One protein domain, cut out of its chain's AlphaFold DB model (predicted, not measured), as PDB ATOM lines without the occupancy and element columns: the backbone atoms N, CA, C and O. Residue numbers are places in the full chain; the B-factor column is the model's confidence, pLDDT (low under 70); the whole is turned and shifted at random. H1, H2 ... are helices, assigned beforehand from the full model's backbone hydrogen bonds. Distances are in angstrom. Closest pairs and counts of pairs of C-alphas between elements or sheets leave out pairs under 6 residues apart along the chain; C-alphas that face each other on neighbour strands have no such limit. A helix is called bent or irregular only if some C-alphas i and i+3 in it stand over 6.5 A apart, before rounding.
ATOM      1  N   LYS A   4       2.092  41.873  63.878       76.94
ATOM      2  CA  LYS A   4       1.289  40.658  63.684       76.94
ATOM      3  C   LYS A   4      -0.221  40.925  63.752       76.94
ATOM      4  O   LYS A   4      -0.962  40.339  62.978       76.94
ATOM      5  N   ILE A   5      -0.664  41.838  64.620       81.31
ATOM      6  CA  ILE A   5      -2.083  42.210  64.743       81.31
ATOM      7  C   ILE A   5      -2.537  42.974  63.497       81.31
ATOM      8  O   ILE A   5      -3.591  42.680  62.948       81.31
ATOM      9  N   ILE A   6      -1.713  43.900  63.002       81.31
ATOM     10  CA  ILE A   6      -2.021  44.665  61.782       81.31
ATOM     11  C   ILE A   6      -2.137  43.724  60.575       81.31
ATOM     12  O   ILE A   6      -3.101  43.822  59.825       81.31
ATOM     13  N   LEU A   7      -1.205  42.776  60.425       77.44
ATOM     14  CA  LEU A   7      -1.253  41.768  59.358       77.44
ATOM     15  C   LEU A   7      -2.497  40.875  59.444       77.44
ATOM     16  O   LEU A   7      -3.080  40.552  58.414       77.44
ATOM     17  N   PHE A   8      -2.929  40.518  60.654       82.94
ATOM     18  CA  PHE A   8      -4.135  39.720  60.865       82.94
ATOM     19  C   PHE A   8      -5.410  40.470  60.446       82.94
ATOM     20  O   PHE A   8      -6.236  39.918  59.724       82.94
ATOM     21  N   TYR A   9      -5.537  41.751  60.805       82.31
ATOM     22  CA  TYR A   9      -6.655  42.581  60.342       82.31
ATOM     23  C   TYR A   9      -6.645  42.775  58.821       82.31
ATOM     24  O   TYR A   9      -7.692  42.689  58.183       82.31
ATOM     25  N   LEU A  10      -5.467  42.972  58.222       79.19
ATOM     26  CA  LEU A  10      -5.319  43.105  56.770       79.19
ATOM     27  C   LEU A  10      -5.734  41.817  56.041       79.19
ATOM     28  O   LEU A  10      -6.422  41.878  55.025       79.19
ATOM     29  N   PHE A  11      -5.393  40.653  56.601       77.75
ATOM     30  CA  PHE A  11      -5.799  39.348  56.081       77.75
ATOM     31  C   PHE A  11      -7.323  39.149  56.136       77.75
ATOM     32  O   PHE A  11      -7.922  38.725  55.149       77.75
ATOM     33  N   ILE A  12      -7.971  39.537  57.241       75.69
ATOM     34  CA  ILE A  12      -9.435  39.465  57.385       75.69
ATOM     35  C   ILE A  12     -10.140  40.382  56.376       75.69
ATOM     36  O   ILE A  12     -11.134  39.974  55.775       75.69
ATOM     37  N   ILE A  13      -9.639  41.601  56.159       73.81
ATOM     38  CA  ILE A  13     -10.249  42.552  55.216       73.81
ATOM     39  C   ILE A  13     -10.137  42.045  53.774       73.81
ATOM     40  O   ILE A  13     -11.118  42.096  53.033       73.81
ATOM     41  N   VAL A  14      -8.979  41.505  53.377       68.56
ATOM     42  CA  VAL A  14      -8.779  40.972  52.019       68.56
ATOM     43  C   VAL A  14      -9.660  39.747  51.767       68.56
ATOM     44  O   VAL A  14     -10.295  39.671  50.719       68.56
ATOM     45  N   ILE A  15      -9.770  38.823  52.726       64.25
ATOM     46  CA  ILE A  15     -10.613  37.628  52.565       64.25
ATOM     47  C   ILE A  15     -12.089  38.001  52.457       64.25
ATOM     48  O   ILE A  15     -12.776  37.504  51.568       64.25
ATOM     49  N   ASN A  16     -12.578  38.900  53.314       58.25
ATOM     50  CA  ASN A  16     -13.974  39.332  53.249       58.25
ATOM     51  C   ASN A  16     -14.262  40.151  51.983       58.25
ATOM     52  O   ASN A  16     -15.345  40.024  51.421       58.25
ATOM     53  N   GLY A  17     -13.309  40.954  51.500       58.47
ATOM     54  CA  GLY A  17     -13.453  41.679  50.236       58.47
ATOM     55  C   GLY A  17     -13.543  40.745  49.027       58.47
ATOM     56  O   GLY A  17     -14.417  40.920  48.183       58.47
ATOM     57  N   VAL A  18     -12.692  39.716  48.968       56.66
ATOM     58  CA  VAL A  18     -12.697  38.728  47.875       56.66
ATOM     59  C   VAL A  18     -13.930  37.825  47.947       56.66
ATOM     60  O   VAL A  18     -14.554  37.583  46.918       56.66
ATOM     61  N   ALA A  19     -14.329  37.382  49.143       54.91
ATOM     62  CA  ALA A  19     -15.517  36.552  49.316       54.91
ATOM     63  C   ALA A  19     -16.797  37.313  48.940       54.91
ATOM     64  O   ALA A  19     -17.622  36.782  48.207       54.91
ATOM     65  N   ASN A  20     -16.946  38.571  49.369       53.53
ATOM     66  CA  ASN A  20     -18.138  39.367  49.058       53.53
ATOM     67  C   ASN A  20     -18.198  39.834  47.594       53.53
ATOM     68  O   ASN A  20     -19.290  39.984  47.056       53.53
ATOM     69  N   ALA A  21     -17.053  40.009  46.924       51.78
ATOM     70  CA  ALA A  21     -17.003  40.321  45.493       51.78
ATOM     71  C   ALA A  21     -17.299  39.110  44.584       51.78
ATOM     72  O   ALA A  21     -17.519  39.285  43.387       51.78
ATOM     73  N   GLN A  22     -17.296  37.890  45.134       47.00
ATOM     74  CA  GLN A  22     -17.581  36.651  44.400       47.00
ATOM     75  C   GLN A  22     -19.049  36.207  44.474       47.00
ATOM     76  O   GLN A  22     -19.418  35.255  43.788       47.00
ATOM     77  N   TYR A  23     -19.904  36.882  45.249       48.38
ATOM     78  CA  TYR A  23     -21.338  36.591  45.236       48.38
ATOM     79  C   TYR A  23     -22.011  37.338  44.086       48.38
ATOM     80  O   TYR A  23     -22.217  38.548  44.138       48.38
ATOM     81  N   TRP A  24     -22.349  36.601  43.033       50.69
ATOM     82  CA  TRP A  24     -23.171  37.113  41.941       50.69
ATOM     83  C   TRP A  24     -24.580  37.424  42.442       50.69
ATOM     84  O   TRP A  24     -25.141  36.692  43.264       50.69
ATOM     85  N   SER A  25     -25.176  38.507  41.940       59.00
ATOM     86  CA  SER A  25     -26.589  38.758  42.204       59.00
ATOM     87  C   SER A  25     -27.433  37.655  41.544       59.00
ATOM     88  O   SER A  25     -27.038  37.050  40.540       59.00
ATOM     89  N   LYS A  26     -28.606  37.348  42.110       57.91
ATOM     90  CA  LYS A  26     -29.513  36.330  41.542       57.91
ATOM     91  C   LYS A  26     -29.939  36.675  40.108       57.91
ATOM     92  O   LYS A  26     -30.188  35.770  39.320       57.91
ATOM     93  N   GLU A  27     -29.978  37.959  39.770       61.44
ATOM     94  CA  GLU A  27     -30.328  38.462  38.439       61.44
ATOM     95  C   GLU A  27     -29.183  38.223  37.445       61.44
ATOM     96  O   GLU A  27     -29.404  37.579  36.415       61.44
ATOM     97  N   ASP A  28     -27.943  38.580  37.810       58.56
ATOM     98  CA  ASP A  28     -26.739  38.289  37.007       58.56
ATOM     99  C   ASP A  28     -26.565  36.782  36.770       58.56
ATOM    100  O   ASP A  28     -26.118  36.345  35.708       58.56
ATOM    101  N   SER A  29     -26.987  35.975  37.749       60.47
ATOM    102  CA  SER A  29     -26.929  34.514  37.686       60.47
ATOM    103  C   SER A  29     -27.860  33.928  36.619       60.47
ATOM    104  O   SER A  29     -27.503  32.935  35.993       60.47
ATOM    105  N   THR A  30     -29.035  34.521  36.376       61.72
ATOM    106  CA  THR A  30     -29.968  34.020  35.342       61.72
ATOM    107  C   THR A  30     -29.492  34.336  33.927       61.72
ATOM    108  O   THR A  30     -29.594  33.488  33.040       61.72
ATOM    109  N   TRP A  31     -28.900  35.514  33.726       65.00
ATOM    110  CA  TRP A  31     -28.315  35.908  32.447       65.00
ATOM    111  C   TRP A  31     -27.073  35.073  32.117       65.00
ATOM    112  O   TRP A  31     -26.998  34.496  31.032       65.00
ATOM    113  N   LEU A  32     -26.146  34.912  33.072       64.81
ATOM    114  CA  LEU A  32     -24.957  34.072  32.885       64.81
ATOM    115  C   LEU A  32     -25.315  32.605  32.645       64.81
ATOM    116  O   LEU A  32     -24.673  31.951  31.827       64.81
ATOM    117  N   LYS A  33     -26.351  32.087  33.317       67.94
ATOM    118  CA  LYS A  33     -26.829  30.719  33.105       67.94
ATOM    119  C   LYS A  33     -27.324  30.508  31.670       67.94
ATOM    120  O   LYS A  33     -26.891  29.558  31.031       67.94
ATOM    121  N   ASN A  34     -28.124  31.431  31.135       69.31
ATOM    122  CA  ASN A  34     -28.590  31.359  29.745       69.31
ATOM    123  C   ASN A  34     -27.435  31.447  28.728       69.31
ATOM    124  O   ASN A  34     -27.479  30.782  27.696       69.31
ATOM    125  N   VAL A  35     -26.390  32.231  29.019       70.81
ATOM    126  CA  VAL A  35     -25.182  32.327  28.176       70.81
ATOM    127  C   VAL A  35     -24.347  31.041  28.237       70.81
ATOM    128  O   VAL A  35     -23.878  30.563  27.207       70.81
ATOM    129  N   LEU A  36     -24.184  30.446  29.424       73.12
ATOM    130  CA  LEU A  36     -23.479  29.169  29.605       73.12
ATOM    131  C   LEU A  36     -24.225  27.986  28.971       73.12
ATOM    132  O   LEU A  36     -23.592  27.033  28.524       73.12
ATOM    133  N   GLU A  37     -25.553  28.063  28.896       77.69
ATOM    134  CA  GLU A  37     -26.416  27.093  28.209       77.69
ATOM    135  C   GLU A  37     -26.437  27.283  26.675       77.69
ATOM    136  O   GLU A  37     -27.150  26.567  25.974       77.69
ATOM    137  N   GLY A  38     -25.621  28.199  26.135       70.25
ATOM    138  CA  GLY A  38     -25.443  28.406  24.694       70.25
ATOM    139  C   GLY A  38     -26.442  29.375  24.059       70.25
ATOM    140  O   GLY A  38     -26.548  29.422  22.834       70.25
ATOM    141  N   GLY A  39     -27.182  30.138  24.866       71.12
ATOM    142  CA  GLY A  39     -28.037  31.217  24.384       71.12
ATOM    143  C   GLY A  39     -27.238  32.439  23.924       71.12
ATOM    144  O   GLY A  39     -26.167  32.742  24.452       71.12
ATOM    145  N   ASP A  40     -27.781  33.175  22.953       70.94
ATOM    146  CA  ASP A  40     -27.166  34.408  22.455       70.94
ATOM    147  C   ASP A  40     -26.991  35.447  23.571       70.94
ATOM    148  O   ASP A  40     -27.924  35.767  24.317       70.94
ATOM    149  N   ILE A  41     -25.795  36.039  23.634       71.38
ATOM    150  CA  ILE A  41     -25.467  37.113  24.573       71.38
ATOM    151  C   ILE A  41     -26.249  38.365  24.172       71.38
ATOM    152  O   ILE A  41     -25.866  39.107  23.266       71.38
ATOM    153  N   LYS A  42     -27.359  38.618  24.867       73.88
ATOM    154  CA  LYS A  42     -28.141  39.847  24.713       73.88
ATOM    155  C   LYS A  42     -27.727  40.863  25.769       73.88
ATOM    156  O   LYS A  42     -27.655  40.554  26.957       73.88
ATOM    157  N   ILE A  43     -27.478  42.085  25.311       73.12
ATOM    158  CA  ILE A  43     -27.260  43.252  26.168       73.12
ATOM    159  C   ILE A  43     -28.555  43.532  26.945       73.12
ATOM    160  O   ILE A  43     -29.633  43.528  26.342       73.12
ATOM    161  N   ASN A  44     -28.436  43.786  28.252       77.00
ATOM    162  CA  ASN A  44     -29.552  44.181  29.118       77.00
ATOM    163  C   ASN A  44     -30.263  45.431  28.552       77.00
ATOM    164  O   ASN A  44     -29.610  46.336  28.032       77.00
ATOM    165  N   GLU A  45     -31.592  45.498  28.644       79.75
ATOM    166  CA  GLU A  45     -32.387  46.625  28.136       79.75
ATOM    167  C   GLU A  45     -31.989  47.954  28.787       79.75
ATOM    168  O   GLU A  45     -31.822  48.952  28.086       79.75
ATOM    169  N   ASP A  46     -31.696  47.943  30.089       74.12
ATOM    170  CA  ASP A  46     -31.176  49.111  30.811       74.12
ATOM    171  C   ASP A  46     -29.843  49.601  30.227       74.12
ATOM    172  O   ASP A  46     -29.577  50.801  30.143       74.12
ATOM    173  N   THR A  47     -28.995  48.665  29.798       76.81
ATOM    174  CA  THR A  47     -27.706  48.972  29.177       76.81
ATOM    175  C   THR A  47     -27.884  49.536  27.773       76.81
ATOM    176  O   THR A  47     -27.183  50.480  27.420       76.81
ATOM    177  N   LYS A  48     -28.837  49.017  26.988       83.31
ATOM    178  CA  LYS A  48     -29.173  49.586  25.673       83.31
ATOM    179  C   LYS A  48     -29.660  51.023  25.808       83.31
ATOM    180  O   LYS A  48     -29.124  51.906  25.151       83.31
ATOM    181  N   LYS A  49     -30.578  51.267  26.744       84.38
ATOM    182  CA  LYS A  49     -31.102  52.607  27.014       84.38
ATOM    183  C   LYS A  49     -30.005  53.586  27.443       84.38
ATOM    184  O   LYS A  49     -29.968  54.706  26.953       84.38
ATOM    185  N   ALA A  50     -29.070  53.162  28.297       81.81
ATOM    186  CA  ALA A  50     -27.938  54.002  28.691       81.81
ATOM    187  C   ALA A  50     -27.015  54.354  27.508       81.81
ATOM    188  O   ALA A  50     -26.520  55.477  27.437       81.81
ATOM    189  N   ILE A  51     -26.806  53.419  26.574       81.88
ATOM    190  CA  ILE A  51     -26.038  53.662  25.343       81.88
ATOM    191  C   ILE A  51     -26.769  54.668  24.447       81.88
ATOM    192  O   ILE A  51     -26.146  55.633  24.004       81.88
ATOM    193  N   ASP A  52     -28.073  54.478  24.235       86.50
ATOM    194  CA  ASP A  52     -28.899  55.366  23.406       86.50
ATOM    195  C   ASP A  52     -28.958  56.792  23.983       86.50
ATOM    196  O   ASP A  52     -28.927  57.776  23.247       86.50
ATOM    197  N   GLU A  53     -28.983  56.913  25.312       86.69
ATOM    198  CA  GLU A  53     -28.973  58.188  26.037       86.69
ATOM    199  C   GLU A  53     -27.563  58.796  26.195       86.69
ATOM    200  O   GLU A  53     -27.428  59.906  26.714       86.69
ATOM    201  N   GLY A  54     -26.498  58.095  25.783       83.06
ATOM    202  CA  GLY A  54     -25.110  58.547  25.954       83.06
ATOM    203  C   GLY A  54     -24.668  58.661  27.420       83.06
ATOM    204  O   GLY A  54     -23.771  59.441  27.751       83.06
ATOM    205  N   ARG A  55     -25.306  57.907  28.321       76.56
ATOM    206  CA  ARG A  55     -25.094  57.953  29.770       76.56
ATOM    207  C   ARG A  55     -24.206  56.794  30.232       76.56
ATOM    208  O   ARG A  55     -24.323  55.664  29.768       76.56
ATOM    209  N   LEU A  56     -23.344  57.051  31.218       77.69
ATOM    210  CA  LEU A  56     -22.559  55.997  31.864       77.69
ATOM    211  C   LEU A  56     -23.475  55.036  32.646       77.69
ATOM    212  O   LEU A  56     -24.332  55.471  33.421       77.69
ATOM    213  N   ILE A  57     -23.269  53.729  32.477       77.62
ATOM    214  CA  ILE A  57     -23.988  52.693  33.227       77.62
ATOM    215  C   ILE A  57     -23.574  52.796  34.697       77.62
ATOM    216  O   ILE A  57     -22.424  52.534  35.049       77.62
ATOM    217  N   VAL A  58     -24.515  53.186  35.555       69.62
ATOM    218  CA  VAL A  58     -24.281  53.296  36.997       69.62
ATOM    219  C   VAL A  58     -24.672  51.970  37.651       69.62
ATOM    220  O   VAL A  58     -25.836  51.566  37.538       69.62
ATOM    221  N   PRO A  59     -23.745  51.276  38.333       65.38
ATOM    222  CA  PRO A  59     -24.078  50.032  39.008       65.38
ATOM    223  C   PRO A  59     -25.076  50.283  40.148       65.38
ATOM    224  O   PRO A  59     -25.097  51.351  40.757       65.38
TER     225      PRO A  59
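This is residues 4 to 59 of the 229 residues of an uncharacterized protein of Porphyromonadaceae bacterium (UniProt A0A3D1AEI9). One long helix, H1, sticks out as an arm from an open hook, and the hook is made by the shorter helices H2 and H3, the link of residues 37 to 44 between them, and a tail, residues 53 to 59, that folds back after H3. The hook is loosely formed: no helix touches another, and the arm H1 makes much of the length. The printed part has 56 residues, with three named helices in the order H1, H2, H3 and no named strand; its class is all helix. The whole is extended, with a radius of gyration of the C-alphas of 17.7 A, and flat, spanning 51 by 31 by 14 A.

Begin with the longest helix, H1, residues 4 to 21: find C-alpha 4 at (1.289, 40.658, 63.684), and from there the helix runs 25.8 A to C-alpha 21 at (-17.003, 40.321, 45.493), with x and z both lower at its end. Next look at residues 26 to 36, which are H2, 15.2 A from first to last C-alpha. Then go to H3, residues 45 to 52, which spans 10.5 A and ends with C-alpha 52 at (-28.899, 55.366, 23.406).

Start from H1, which touches no helix. Residues 4 to 23, of which 4 to 21 belong to H1, stand free: no C-alpha 8 or more residues away along the chain comes within 10 A of theirs. Go on through Gln 22 to Ser 25, the tight link of 4 residues to H2; H1 and H2 are apart. Residues 25 to 30, of which 26 to 30 belong to H2, stand free too. From Glu 37 to Asn 44 you cross the short link of 8 residues that joins H2 to H3, and these two helices are also apart. H1 and H3 are apart as well. Look at the backbone O and N atoms inside H1, H2 and H3: every O i to N i+4 pair is within hydrogen-bond range. No helix is bent or irregular.

Look for the two C-alphas farthest apart at Lys 4 and Asp 52, 52.4 A from each other; the first and last printed C-alphas, of Lys 4 and Pro 59, are 36.6 A apart. Without the stretches that stand free, the body has 30 residues and spans 31 by 20 by 9 A. The printed part has no cut, and no link between its helices is long. In the B-factor column you will find a mean pLDDT of 70.4 for the printed part of this model, with 23 residues under 70, namely 14 to 34 and 58 to 59. The mean is 70 in H1, 65 in H2 and 81 in H3.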